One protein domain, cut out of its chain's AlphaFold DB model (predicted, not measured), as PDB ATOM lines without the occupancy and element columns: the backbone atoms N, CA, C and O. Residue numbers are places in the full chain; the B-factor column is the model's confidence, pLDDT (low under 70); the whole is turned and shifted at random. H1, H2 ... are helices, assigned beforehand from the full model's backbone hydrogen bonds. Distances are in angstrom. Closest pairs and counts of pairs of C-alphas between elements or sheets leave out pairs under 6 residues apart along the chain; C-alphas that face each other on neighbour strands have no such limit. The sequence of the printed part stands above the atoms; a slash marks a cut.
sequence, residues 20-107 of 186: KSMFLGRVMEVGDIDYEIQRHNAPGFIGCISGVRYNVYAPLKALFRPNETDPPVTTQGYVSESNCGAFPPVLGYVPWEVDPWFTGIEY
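What this domain is: This is residues 20 to 107 of the 186 residues of the protein "CNTP1" of Poeciliopsis prolifica (blackstripe livebearer) (UniProt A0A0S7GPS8). Little regular structure: a loose, winding chain of loops with two short helices, H1 toward one end of the longest axis and H2 nearer the middle. Residues 31 to 36 stick out at the H1 end and residues 87 to 95 at the opposite end. The printed part has 88 residues, with H1 then H2 and no named strand; the class is all helix, on only 13 residues. It is loose, with a radius of gyration of the C-alphas of 16.1 A, and spans 46 by 32 by 27 A.

Where its parts are: Residues 20 to 34 have no named element. H1, residues 35 to 41, begins at C-alpha 35 (25.639, 21.302, 26.000) and is 9.7 A long. H2, residues 59 to 64, is 8.7 A long and ends at C-alpha 64 (7.310, 49.522, 25.975).

How they stand to each other: H1 and H2 are apart. In both, every O i to N i+4 pair is within hydrogen-bond range.

The domain as a whole: The two C-alphas farthest apart, those of Asp 32 and Leu 91, are 48.3 A apart. The 17-residue link from H1 to H2 is long. Residues 65 to 107 have no named element. The printed part has no cut. The model's pLDDT is under 70 at residues 29 to 30, 87 to 94 and 96 to 107.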
ATOM      1  N   LYS A  20      12.378  33.317  11.685       74.25
ATOM      2  CA  LYS A  20      11.072  33.005  12.284       74.25
ATOM      3  C   LYS A  20      10.882  33.661  13.659       74.25
ATOM      4  O   LYS A  20       9.759  33.968  14.045       74.25
ATOM      5  N   SER A  21      11.970  33.850  14.403       78.44
ATOM      6  CA  SER A  21      11.969  34.445  15.740       78.44
ATOM      7  C   SER A  21      13.350  34.990  16.094       78.44
ATOM      8  O   SER A  21      14.364  34.388  15.740       78.44
ATOM      9  N   MET A  22      13.387  36.089  16.844       80.62
ATOM     10  CA  MET A  22      14.599  36.657  17.437       80.62
ATOM     11  C   MET A  22      14.474  36.610  18.960       80.62
ATOM     12  O   MET A  22      13.465  37.050  19.508       80.62
ATOM     13  N   PHE A  23      15.508  36.117  19.641       84.81
ATOM     14  CA  PHE A  23      15.564  36.066  21.101       84.81
ATOM     15  C   PHE A  23      16.575  37.084  21.622       84.81
ATOM     16  O   PHE A  23      17.703  37.149  21.141       84.81
ATOM     17  N   LEU A  24      16.169  37.873  22.618       86.00
ATOM     18  CA  LEU A  24      17.047  38.800  23.326       86.00
ATOM     19  C   LEU A  24      17.370  38.209  24.698       86.00
ATOM     20  O   LEU A  24      16.490  38.044  25.540       86.00
ATOM     21  N   GLY A  25      18.640  37.872  24.909       86.50
ATOM     22  CA  GLY A  25      19.114  37.209  26.117       86.50
ATOM     23  C   GLY A  25      19.108  35.699  26.007       86.50
ATOM     24  O   GLY A  25      19.950  35.150  25.304       86.50
ATOM     25  N   ARG A  26      18.217  35.021  26.737       84.81
ATOM     26  CA  ARG A  26      18.200  33.556  26.746       84.81
ATOM     27  C   ARG A  26      17.539  33.021  25.477       84.81
ATOM     28  O   ARG A  26      16.386  33.335  25.194       84.81
ATOM     29  N   VAL A  27      18.245  32.155  24.760       78.75
ATOM     30  CA  VAL A  27      17.690  31.397  23.636       78.75
ATOM     31  C   VAL A  27      16.790  30.300  24.195       78.75
ATOM     32  O   VAL A  27      17.256  29.404  24.904       78.75
ATOM     33  N   MET A  28      15.498  30.388  23.898       71.69
ATOM     34  CA  MET A  28      14.511  29.382  24.276       71.69
ATOM     35  C   MET A  28      14.324  28.445  23.083       71.69
ATOM     36  O   MET A  28      13.626  28.787  22.139       71.69
ATOM     37  N   GLU A  29      15.050  27.327  23.131       65.00
ATOM     38  CA  GLU A  29      14.916  26.113  22.308       65.00
ATOM     39  C   GLU A  29      14.492  26.301  20.841       65.00
ATOM     40  O   GLU A  29      13.315  26.390  20.499       65.00
ATOM     41  N   VAL A  30      15.480  26.206  19.947       62.62
ATOM     42  CA  VAL A  30      15.269  25.899  18.528       62.62
ATOM     43  C   VAL A  30      16.076  24.631  18.206       62.62
ATOM     44  O   VAL A  30      17.146  24.709  17.617       62.62
ATOM     45  N   GLY A  31      15.595  23.462  18.651       70.25
ATOM     46  CA  GLY A  31      16.208  22.148  18.369       70.25
ATOM     47  C   GLY A  31      17.267  21.669  19.376       70.25
ATOM     48  O   GLY A  31      17.347  22.184  20.491       70.25
ATOM     49  N   ASP A  32      18.055  20.659  18.981       74.19
ATOM     50  CA  ASP A  32      19.162  20.108  19.777       74.19
ATOM     51  C   ASP A  32      20.299  21.137  19.880       74.19
ATOM     52  O   ASP A  32      21.013  21.407  18.913       74.19
ATOM     53  N   ILE A  33      20.450  21.740  21.059       74.25
ATOM     54  CA  ILE A  33      21.500  22.720  21.359       74.25
ATOM     55  C   ILE A  33      22.666  21.990  22.034       74.25
ATOM     56  O   ILE A  33      22.456  21.231  22.980       74.25
ATOM     57  N   ASP A  34      23.896  22.251  21.581       82.25
ATOM     58  CA  ASP A  34      25.112  21.727  22.214       82.25
ATOM     59  C   ASP A  34      25.156  22.102  23.708       82.25
ATOM     60  O   ASP A  34      24.844  23.232  24.099       82.25
ATOM     61  N   TYR A  35      25.559  21.153  24.550       83.00
ATOM     62  CA  TYR A  35      25.639  21.302  26.000       83.00
ATOM     63  C   TYR A  35      26.481  22.516  26.417       83.00
ATOM     64  O   TYR A  35      26.096  23.257  27.326       83.00
ATOM     65  N   GLU A  36      27.599  22.765  25.729       81.81
ATOM     66  CA  GLU A  36      28.441  23.930  26.020       81.81
ATOM     67  C   GLU A  36      27.704  25.242  25.715       81.81
ATOM     68  O   GLU A  36      27.741  26.178  26.514       81.81
ATOM     69  N   ILE A  37      26.938  25.306  24.625       77.50
ATOM     70  CA  ILE A  37      26.127  26.485  24.287       77.50
ATOM     71  C   ILE A  37      25.005  26.666  25.316       77.50
ATOM     72  O   ILE A  37      24.767  27.777  25.795       77.50
ATOM     73  N   GLN A  38      24.345  25.579  25.719       79.94
ATOM     74  CA  GLN A  38      23.278  25.613  26.717       79.94
ATOM     75  C   GLN A  38      23.777  26.121  28.078       79.94
ATOM     76  O   GLN A  38      23.101  26.929  28.722       79.94
ATOM     77  N   ARG A  39      24.975  25.699  28.499       81.06
ATOM     78  CA  ARG A  39      25.597  26.129  29.757       81.06
ATOM     79  C   ARG A  39      25.823  27.639  29.799       81.06
ATOM     80  O   ARG A  39      25.536  28.267  30.817       81.06
ATOM     81  N   HIS A  40      26.301  28.217  28.701       79.12
ATOM     82  CA  HIS A  40      26.551  29.657  28.600       79.12
ATOM     83  C   HIS A  40      25.272  30.472  28.334       79.12
ATOM     84  O   HIS A  40      25.222  31.650  28.669       79.12
ATOM     85  N   ASN A  41      24.217  29.847  27.802       77.75
ATOM     86  CA  ASN A  41      22.896  30.452  27.599       77.75
ATOM     87  C   ASN A  41      22.046  30.516  28.894       77.75
ATOM     88  O   ASN A  41      21.118  31.319  29.005       77.75
ATOM     89  N   ALA A  42      22.362  29.694  29.901       71.00
ATOM     90  CA  ALA A  42      21.597  29.570  31.147       71.00
ATOM     91  C   ALA A  42      21.342  30.880  31.937       71.00
ATOM     92  O   ALA A  42      20.214  31.035  32.416       71.00
ATOM     93  N   PRO A  43      22.300  31.824  32.093       77.31
ATOM     94  CA  PRO A  43      22.058  33.057  32.849       77.31
ATOM     95  C   PRO A  43      21.200  34.092  32.100       77.31
ATOM     96  O   PRO A  43      20.727  35.040  32.724       77.31
ATOM     97  N   GLY A  44      20.965  33.921  30.793       83.00
ATOM     98  CA  GLY A  44      20.293  34.924  29.967       83.00
ATOM     99  C   GLY A  44      21.046  36.258  29.909       83.00
ATOM    100  O   GLY A  44      22.224  36.350  30.253       83.00
ATOM    101  N   PHE A  45      20.362  37.309  29.447       86.06
ATOM    102  CA  PHE A  45      20.933  38.654  29.428       86.06
ATOM    103  C   PHE A  45      20.686  39.369  30.757       86.06
ATOM    104  O   PHE A  45      19.546  39.477  31.207       86.06
ATOM    105  N   ILE A  46      21.756  39.908  31.343       88.00
ATOM    106  CA  ILE A  46      21.710  40.734  32.548       88.00
ATOM    107  C   ILE A  46      22.414  42.047  32.234       88.00
ATOM    108  O   ILE A  46      23.610  42.069  31.950       88.00
ATOM    109  N   GLY A  47      21.674  43.147  32.298       88.56
ATOM    110  CA  GLY A  47      22.214  44.473  32.049       88.56
ATOM    111  C   GLY A  47      21.207  45.368  31.353       88.56
ATOM    112  O   GLY A  47      20.002  45.283  31.582       88.56
ATOM    113  N   CYS A  48      21.728  46.224  30.487       89.75
ATOM    114  CA  CYS A  48      20.986  47.278  29.828       89.75
ATOM    115  C   CYS A  48      21.154  47.203  28.316       89.75
ATOM    116  O   CYS A  48      22.280  47.145  27.830       89.75
ATOM    117  N   ILE A  49      20.041  47.232  27.582       88.31
ATOM    118  CA  ILE A  49      20.030  47.266  26.115       88.31
ATOM    119  C   ILE A  49      19.144  48.420  25.670       88.31
ATOM    120  O   ILE A  49      18.033  48.596  26.171       88.31
ATOM    121  N   SER A  50      19.623  49.186  24.699       86.88
ATOM    122  CA  SER A  50      18.862  50.222  24.008       86.88
ATOM    123  C   SER A  50      19.078  50.098  22.496       86.88
ATOM    124  O   SER A  50      20.006  49.432  22.044       86.88
ATOM    125  N   GLY A  51      18.186  50.692  21.699       82.31
ATOM    126  CA  GLY A  51      18.390  50.813  20.248       82.31
ATOM    127  C   GLY A  51      18.310  49.517  19.428       82.31
ATOM    128  O   GLY A  51      18.793  49.498  18.302       82.31
ATOM    129  N   VAL A  52      17.696  48.441  19.938       85.06
ATOM    130  CA  VAL A  52      17.555  47.187  19.173       85.06
ATOM    131  C   VAL A  52      16.594  47.378  18.002       85.06
ATOM    132  O   VAL A  52      15.414  47.690  18.199       85.06
ATOM    133  N   ARG A  53      17.094  47.132  16.792       83.31
ATOM    134  CA  ARG A  53      16.323  47.116  15.550       83.31
ATOM    135  C   ARG A  53      16.786  45.954  14.680       83.31
ATOM    136  O   ARG A  53      17.984  45.743  14.521       83.31
ATOM    137  N   TYR A  54      15.835  45.235  14.102       77.06
ATOM    138  CA  TYR A  54      16.079  44.227  13.083       77.06
ATOM    139  C   TYR A  54      15.178  44.510  11.884       77.06
ATOM    140  O   TYR A  54      13.957  44.376  11.977       77.06
ATOM    141  N   ASN A  55      15.773  44.940  10.769       77.62
ATOM    142  CA  ASN A  55      15.044  45.465   9.613       77.62
ATOM    143  C   ASN A  55      14.036  46.551  10.048       77.62
ATOM    144  O   ASN A  55      14.397  47.533  10.697       77.62
ATOM    145  N   VAL A  56      12.756  46.350   9.742       75.62
ATOM    146  CA  VAL A  56      11.658  47.256  10.111       75.62
ATOM    147  C   VAL A  56      11.145  47.059  11.545       75.62
ATOM    148  O   VAL A  56      10.342  47.858  12.023       75.62
ATOM    149  N   TYR A  57      11.605  46.028  12.260       78.19
ATOM    150  CA  TYR A  57      11.108  45.682  13.590       78.19
ATOM    151  C   TYR A  57      11.975  46.282  14.701       78.19
ATOM    152  O   TYR A  57      13.190  46.095  14.745       78.19
ATOM    153  N   ALA A  58      11.334  46.971  15.646       86.62
ATOM    154  CA  ALA A  58      11.971  47.541  16.832       86.62
ATOM    155  C   ALA A  58      11.359  46.920  18.108       86.62
ATOM    156  O   ALA A  58      10.429  47.500  18.676       86.62
ATOM    157  N   PRO A  59      11.843  45.750  18.573       87.31
ATOM    158  CA  PRO A  59      11.170  44.958  19.608       87.31
ATOM    159  C   PRO A  59      11.077  45.674  20.959       87.31
ATOM    160  O   PRO A  59      10.025  45.654  21.587       87.31
ATOM    161  N   LEU A  60      12.130  46.383  21.386       88.69
ATOM    162  CA  LEU A  60      12.092  47.151  22.640       88.69
ATOM    163  C   LEU A  60      11.075  48.298  22.574       88.69
ATOM    164  O   LEU A  60      10.390  48.588  23.553       88.69
ATOM    165  N   LYS A  61      10.946  48.939  21.405       87.38
ATOM    166  CA  LYS A  61       9.953  49.994  21.196       87.38
ATOM    167  C   LYS A  61       8.541  49.412  21.179       87.38
ATOM    168  O   LYS A  61       7.679  49.973  21.840       87.38
ATOM    169  N   ALA A  62       8.326  48.290  20.493       86.81
ATOM    170  CA  ALA A  62       7.036  47.602  20.442       86.81
ATOM    171  C   ALA A  62       6.587  47.079  21.819       86.81
ATOM    172  O   ALA A  62       5.399  47.112  22.117       86.81
ATOM    173  N   LEU A  63       7.531  46.658  22.667       88.81
ATOM    174  CA  LEU A  63       7.251  46.196  24.024       88.81
ATOM    175  C   LEU A  63       6.816  47.333  24.963       88.81
ATOM    176  O   LEU A  63       5.805  47.210  25.645       88.81
ATOM    177  N   PHE A  64       7.583  48.428  25.026       87.88
ATOM    178  CA  PHE A  64       7.310  49.522  25.975       87.88
ATOM    179  C   PHE A  64       6.320  50.564  25.449       87.88
ATOM    180  O   PHE A  64       5.701  51.283  26.228       87.88
ATOM    181  N   ARG A  65       6.192  50.688  24.126       87.81
ATOM    182  CA  ARG A  65       5.294  51.630  23.447       87.81
ATOM    183  C   ARG A  65       4.514  50.876  22.363       87.81
ATOM    184  O   ARG A  65       4.777  51.086  21.174       87.81
ATOM    185  N   PRO A  66       3.596  49.977  22.756       81.69
ATOM    186  CA  PRO A  66       2.790  49.231  21.803       81.69
ATOM    187  C   PRO A  66       1.901  50.204  21.022       81.69
ATOM    188  O   PRO A  66       1.124  50.961  21.600       81.69
ATOM    189  N   ASN A  67       2.054  50.211  19.698       76.31
ATOM    190  CA  ASN A  67       1.157  50.930  18.786       76.31
ATOM    191  C   ASN A  67      -0.058  50.069  18.386       76.31
ATOM    192  O   ASN A  67      -1.010  50.556  17.789       76.31
ATOM    193  N   GLU A  68      -0.007  48.778  18.701       76.81
ATOM    194  CA  GLU A  68      -0.989  47.765  18.334       76.81
ATOM    195  C   GLU A  68      -1.433  47.014  19.590       76.81
ATOM    196  O   GLU A  68      -0.706  46.978  20.585       76.81
ATOM    197  N   THR A  69      -2.640  46.452  19.561       75.56
ATOM    198  CA  THR A  69      -3.239  45.776  20.720       75.56
ATOM    199  C   THR A  69      -2.443  44.535  21.128       75.56
ATOM    200  O   THR A  69      -2.309  44.285  22.322       75.56
ATOM    201  N   ASP A  70      -1.843  43.843  20.153       77.50
ATOM    202  CA  ASP A  70      -1.016  42.651  20.347       77.50
ATOM    203  C   ASP A  70       0.318  42.793  19.585       77.50
ATOM    204  O   ASP A  70       0.422  42.399  18.422       77.50
ATOM    205  N   PRO A  71       1.364  43.384  20.196       81.81
ATOM    206  CA  PRO A  71       2.669  43.486  19.551       81.81
ATOM    207  C   PRO A  71       3.297  42.088  19.370       81.81
ATOM    208  O   PRO A  71       3.171  41.243  20.260       81.81
ATOM    209  N   PRO A  72       4.056  41.832  18.284       83.88
ATOM    210  CA  PRO A  72       4.711  40.545  18.018       83.88
ATOM    211  C   PRO A  72       5.969  40.346  18.888       83.88
ATOM    212  O   PRO A  72       7.051  40.034  18.396       83.88
ATOM    213  N   VAL A  73       5.856  40.587  20.196       87.50
ATOM    214  CA  VAL A  73       6.946  40.497  21.167       87.50
ATOM    215  C   VAL A  73       6.455  39.743  22.393       87.50
ATOM    216  O   VAL A  73       5.506  40.154  23.052       87.50
ATOM    217  N   THR A  74       7.144  38.660  22.735       88.12
ATOM    218  CA  THR A  74       6.901  37.898  23.962       88.12
ATOM    219  C   THR A  74       8.066  38.084  24.919       88.12
ATOM    220  O   THR A  74       9.219  37.913  24.524       88.12
ATOM    221  N   THR A  75       7.783  38.389  26.182       87.94
ATOM    222  CA  THR A  75       8.806  38.520  27.222       87.94
ATOM    223  C   THR A  75       8.747  37.358  28.202       87.94
ATOM    224  O   THR A  75       7.678  36.885  28.580       87.94
ATOM    225  N   GLN A  76       9.922  36.895  28.623       86.62
ATOM    226  CA  GLN A  76      10.076  35.924  29.699       86.62
ATOM    227  C   GLN A  76      11.086  36.484  30.699       86.62
ATOM    228  O   GLN A  76      12.206  36.824  30.325       86.62
ATOM    229  N   GLY A  77      10.686  36.594  31.965       87.44
ATOM    230  CA  GLY A  77      11.498  37.213  33.015       87.44
ATOM    231  C   GLY A  77      11.211  38.703  33.220       87.44
ATOM    232  O   GLY A  77      10.140  39.199  32.874       87.44
ATOM    233  N   TYR A  78      12.164  39.403  33.839       88.00
ATOM    234  CA  TYR A  78      12.016  40.801  34.249       88.00
ATOM    235  C   TYR A  78      12.653  41.742  33.232       88.00
ATOM    236  O   TYR A  78      13.863  41.719  33.024       88.00
ATOM    237  N   VAL A  79      11.832  42.598  32.628       89.88
ATOM    238  CA  VAL A  79      12.264  43.623  31.674       89.88
ATOM    239  C   VAL A  79      11.556  44.925  32.033       89.88
ATOM    240  O   VAL A  79      10.331  44.963  32.126       89.88
ATOM    241  N   SER A  80      12.321  45.992  32.257       90.94
ATOM    242  CA  SER A  80      11.800  47.304  32.650       90.94
ATOM    243  C   SER A  80      12.515  48.417  31.898       90.94
ATOM    244  O   SER A  80      13.733  48.355  31.717       90.94
ATOM    245  N   GLU A  81      11.781  49.457  31.503       88.69
ATOM    246  CA  GLU A  81      12.390  50.661  30.943       88.69
ATOM    247  C   GLU A  81      13.207  51.345  32.041       88.69
ATOM    248  O   GLU A  81      12.716  51.613  33.139       88.69
ATOM    249  N   SER A  82      14.484  51.589  31.770       87.69
ATOM    250  CA  SER A  82      15.359  52.283  32.702       87.69
ATOM    251  C   SER A  82      16.381  53.105  31.935       87.69
ATOM    252  O   SER A  82      16.719  52.805  30.792       87.69
ATOM    253  N   ASN A  83      16.883  54.152  32.580       84.19
ATOM    254  CA  ASN A  83      17.912  54.996  31.991       84.19
ATOM    255  C   ASN A  83      19.304  54.346  32.060       84.19
ATOM    256  O   ASN A  83      20.250  54.898  31.528       84.19
ATOM    257  N   CYS A  84      19.473  53.188  32.714       86.50
ATOM    258  CA  CYS A  84      20.729  52.427  32.691       86.50
ATOM    259  C   CYS A  84      22.002  53.210  33.073       86.50
ATOM    260  O   CYS A  84      23.099  52.870  32.643       86.50
ATOM    261  N   GLY A  85      21.862  54.280  33.864       82.19
ATOM    262  CA  GLY A  85      22.964  55.195  34.175       82.19
ATOM    263  C   GLY A  85      23.426  56.066  32.998       82.19
ATOM    264  O   GLY A  85      24.438  56.750  33.121       82.19
ATOM    265  N   ALA A  86      22.709  56.071  31.873       72.88
ATOM    266  CA  ALA A  86      22.951  56.984  30.771       72.88
ATOM    267  C   ALA A  86      22.672  58.423  31.216       72.88
ATOM    268  O   ALA A  86      21.703  58.721  31.920       72.88
ATOM    269  N   PHE A  87      23.544  59.342  30.818       67.75
ATOM    270  CA  PHE A  87      23.307  60.754  31.070       67.75
ATOM    271  C   PHE A  87      22.116  61.208  30.220       67.75
ATOM    272  O   PHE A  87      22.049  60.840  29.043       67.75
ATOM    273  N   PRO A  88      21.171  61.990  30.779       65.50
ATOM    274  CA  PRO A  88      20.112  62.571  29.973       65.50
ATOM    275  C   PRO A  88      20.764  63.342  28.815       65.50
ATOM    276  O   PRO A  88      21.734  64.071  29.051       65.50
ATOM    277  N   PRO A  89      20.300  63.155  27.567       62.19
ATOM    278  CA  PRO A  89      20.927  63.779  26.414       62.19
ATOM    279  C   PRO A  89      20.899  65.298  26.593       62.19
ATOM    280  O   PRO A  89      19.840  65.922  26.577       62.19
ATOM    281  N   VAL A  90      22.080  65.893  26.770       60.62
ATOM    282  CA  VAL A  90      22.252  67.336  27.017       60.62
ATOM    283  C   VAL A  90      21.754  68.170  25.824       60.62
ATOM    284  O   VAL A  90      21.416  69.337  25.986       60.62
ATOM    285  N   LEU A  91      21.662  67.560  24.635       62.75
ATOM    286  CA  LEU A  91      21.272  68.209  23.379       62.75
ATOM    287  C   LEU A  91      19.817  67.956  22.926       62.75
ATOM    288  O   LEU A  91      19.445  68.395  21.842       62.75
ATOM    289  N   GLY A  92      18.982  67.285  23.728       62.84
ATOM    290  CA  GLY A  92      17.600  66.966  23.340       62.84
ATOM    291  C   GLY A  92      17.475  65.796  22.351       62.84
ATOM    292  O   GLY A  92      18.423  65.047  22.119       62.84
ATOM    293  N   TYR A  93      16.260  65.589  21.831       60.69
ATOM    294  CA  TYR A  93      15.935  64.512  20.887       60.69
ATOM    295  C   TYR A  93      16.715  64.697  19.579       60.69
ATOM    296  O   TYR A  93      16.622  65.756  18.965       60.69
ATOM    297  N   VAL A  94      17.464  63.675  19.158       64.94
ATOM    298  CA  VAL A  94      18.174  63.657  17.872       64.94
ATOM    299  C   VAL A  94      17.131  63.454  16.762       64.94
ATOM    300  O   VAL A  94      16.465  62.415  16.764       64.94
ATOM    301  N   PRO A  95      16.932  64.422  15.847       70.94
ATOM    302  CA  PRO A  95      16.052  64.240  14.695       70.94
ATOM    303  C   PRO A  95      16.467  63.011  13.879       70.94
ATOM    304  O   PRO A  95      17.655  62.720  13.747       70.94
ATOM    305  N   TRP A  96      15.496  62.287  13.323       60.03
ATOM    306  CA  TRP A  96      15.764  61.053  12.574       60.03
ATOM    307  C   TRP A  96      16.628  61.296  11.324       60.03
ATOM    308  O   TRP A  96      17.328  60.387  10.898       60.03
ATOM    309  N   GLU A  97      16.651  62.516  10.777       64.25
ATOM    310  CA  GLU A  97      17.509  62.902   9.646       64.25
ATOM    311  C   GLU A  97      19.009  62.923   9.974       64.25
ATOM    312  O   GLU A  97      19.830  62.902   9.059       64.25
ATOM    313  N   VAL A  98      19.377  62.999  11.255       65.88
ATOM    314  CA  VAL A  98      20.778  63.114  11.696       65.88
ATOM    315  C   VAL A  98      21.234  61.932  12.546       65.88
ATOM    316  O   VAL A  98      22.350  61.954  13.061       65.88
ATOM    317  N   ASP A  99      20.396  60.903  12.698       64.44
ATOM    318  CA  ASP A  99      20.764  59.668  13.383       64.44
ATOM    319  C   ASP A  99      21.623  58.795  12.444       64.44
ATOM    320  O   ASP A  99      21.116  58.301  11.434       64.44
ATOM    321  N   PRO A 100      22.917  58.562  12.751       62.88
ATOM    322  CA  PRO A 100      23.788  57.716  11.931       62.88
ATOM    323  C   PRO A 100      23.300  56.265  11.814       62.88
ATOM    324  O   PRO A 100      23.754  55.536  10.935       62.88
ATOM    325  N   TRP A 101      22.396  55.840  12.703       59.09
ATOM    326  CA  TRP A 101      21.777  54.515  12.721       59.09
ATOM    327  C   TRP A 101      20.407  54.484  12.030       59.09
ATOM    328  O   TRP A 101      19.780  53.422  11.946       59.09
ATOM    329  N   PHE A 102      19.925  55.620  11.518       57.69
ATOM    330  CA  PHE A 102      18.698  55.689  10.740       57.69
ATOM    331  C   PHE A 102      18.945  55.208   9.310       57.69
ATOM    332  O   PHE A 102      19.280  55.953   8.393       57.69
ATOM    333  N   THR A 103      18.734  53.918   9.106       57.94
ATOM    334  CA  THR A 103      18.440  53.350   7.792       57.94
ATOM    335  C   THR A 103      17.014  53.775   7.432       57.94
ATOM    336  O   THR A 103      16.095  53.465   8.193       57.94
ATOM    337  N   GLY A 104      16.840  54.538   6.349       61.19
ATOM    338  CA  GLY A 104      15.597  55.233   5.985       61.19
ATOM    339  C   GLY A 104      14.290  54.424   6.043       61.19
ATOM    340  O   GLY A 104      14.267  53.207   6.186       61.19
ATOM    341  N   ILE A 105      13.163  55.124   5.896       57.84
ATOM    342  CA  ILE A 105      11.807  54.533   5.857       57.84
ATOM    343  C   ILE A 105      11.582  53.572   4.677       57.84
ATOM    344  O   ILE A 105      10.667  52.754   4.725       57.84
ATOM    345  N   GLU A 106      12.438  53.627   3.658       51.53
ATOM    346  CA  GLU A 106      12.438  52.714   2.520       51.53
ATOM    347  C   GLU A 106      13.650  51.786   2.616       51.53
ATOM    348  O   GLU A 106      14.734  52.065   2.099       51.53
ATOM    349  N   TYR A 107      13.471  50.646   3.280       46.19
ATOM    350  CA  TYR A 107      14.321  49.503   2.983       46.19
ATOM    351  C   TYR A 107      13.937  49.018   1.586       46.19
ATOM    352  O   TYR A 107      12.949  48.302   1.422       46.19
TER     353      TYR A 107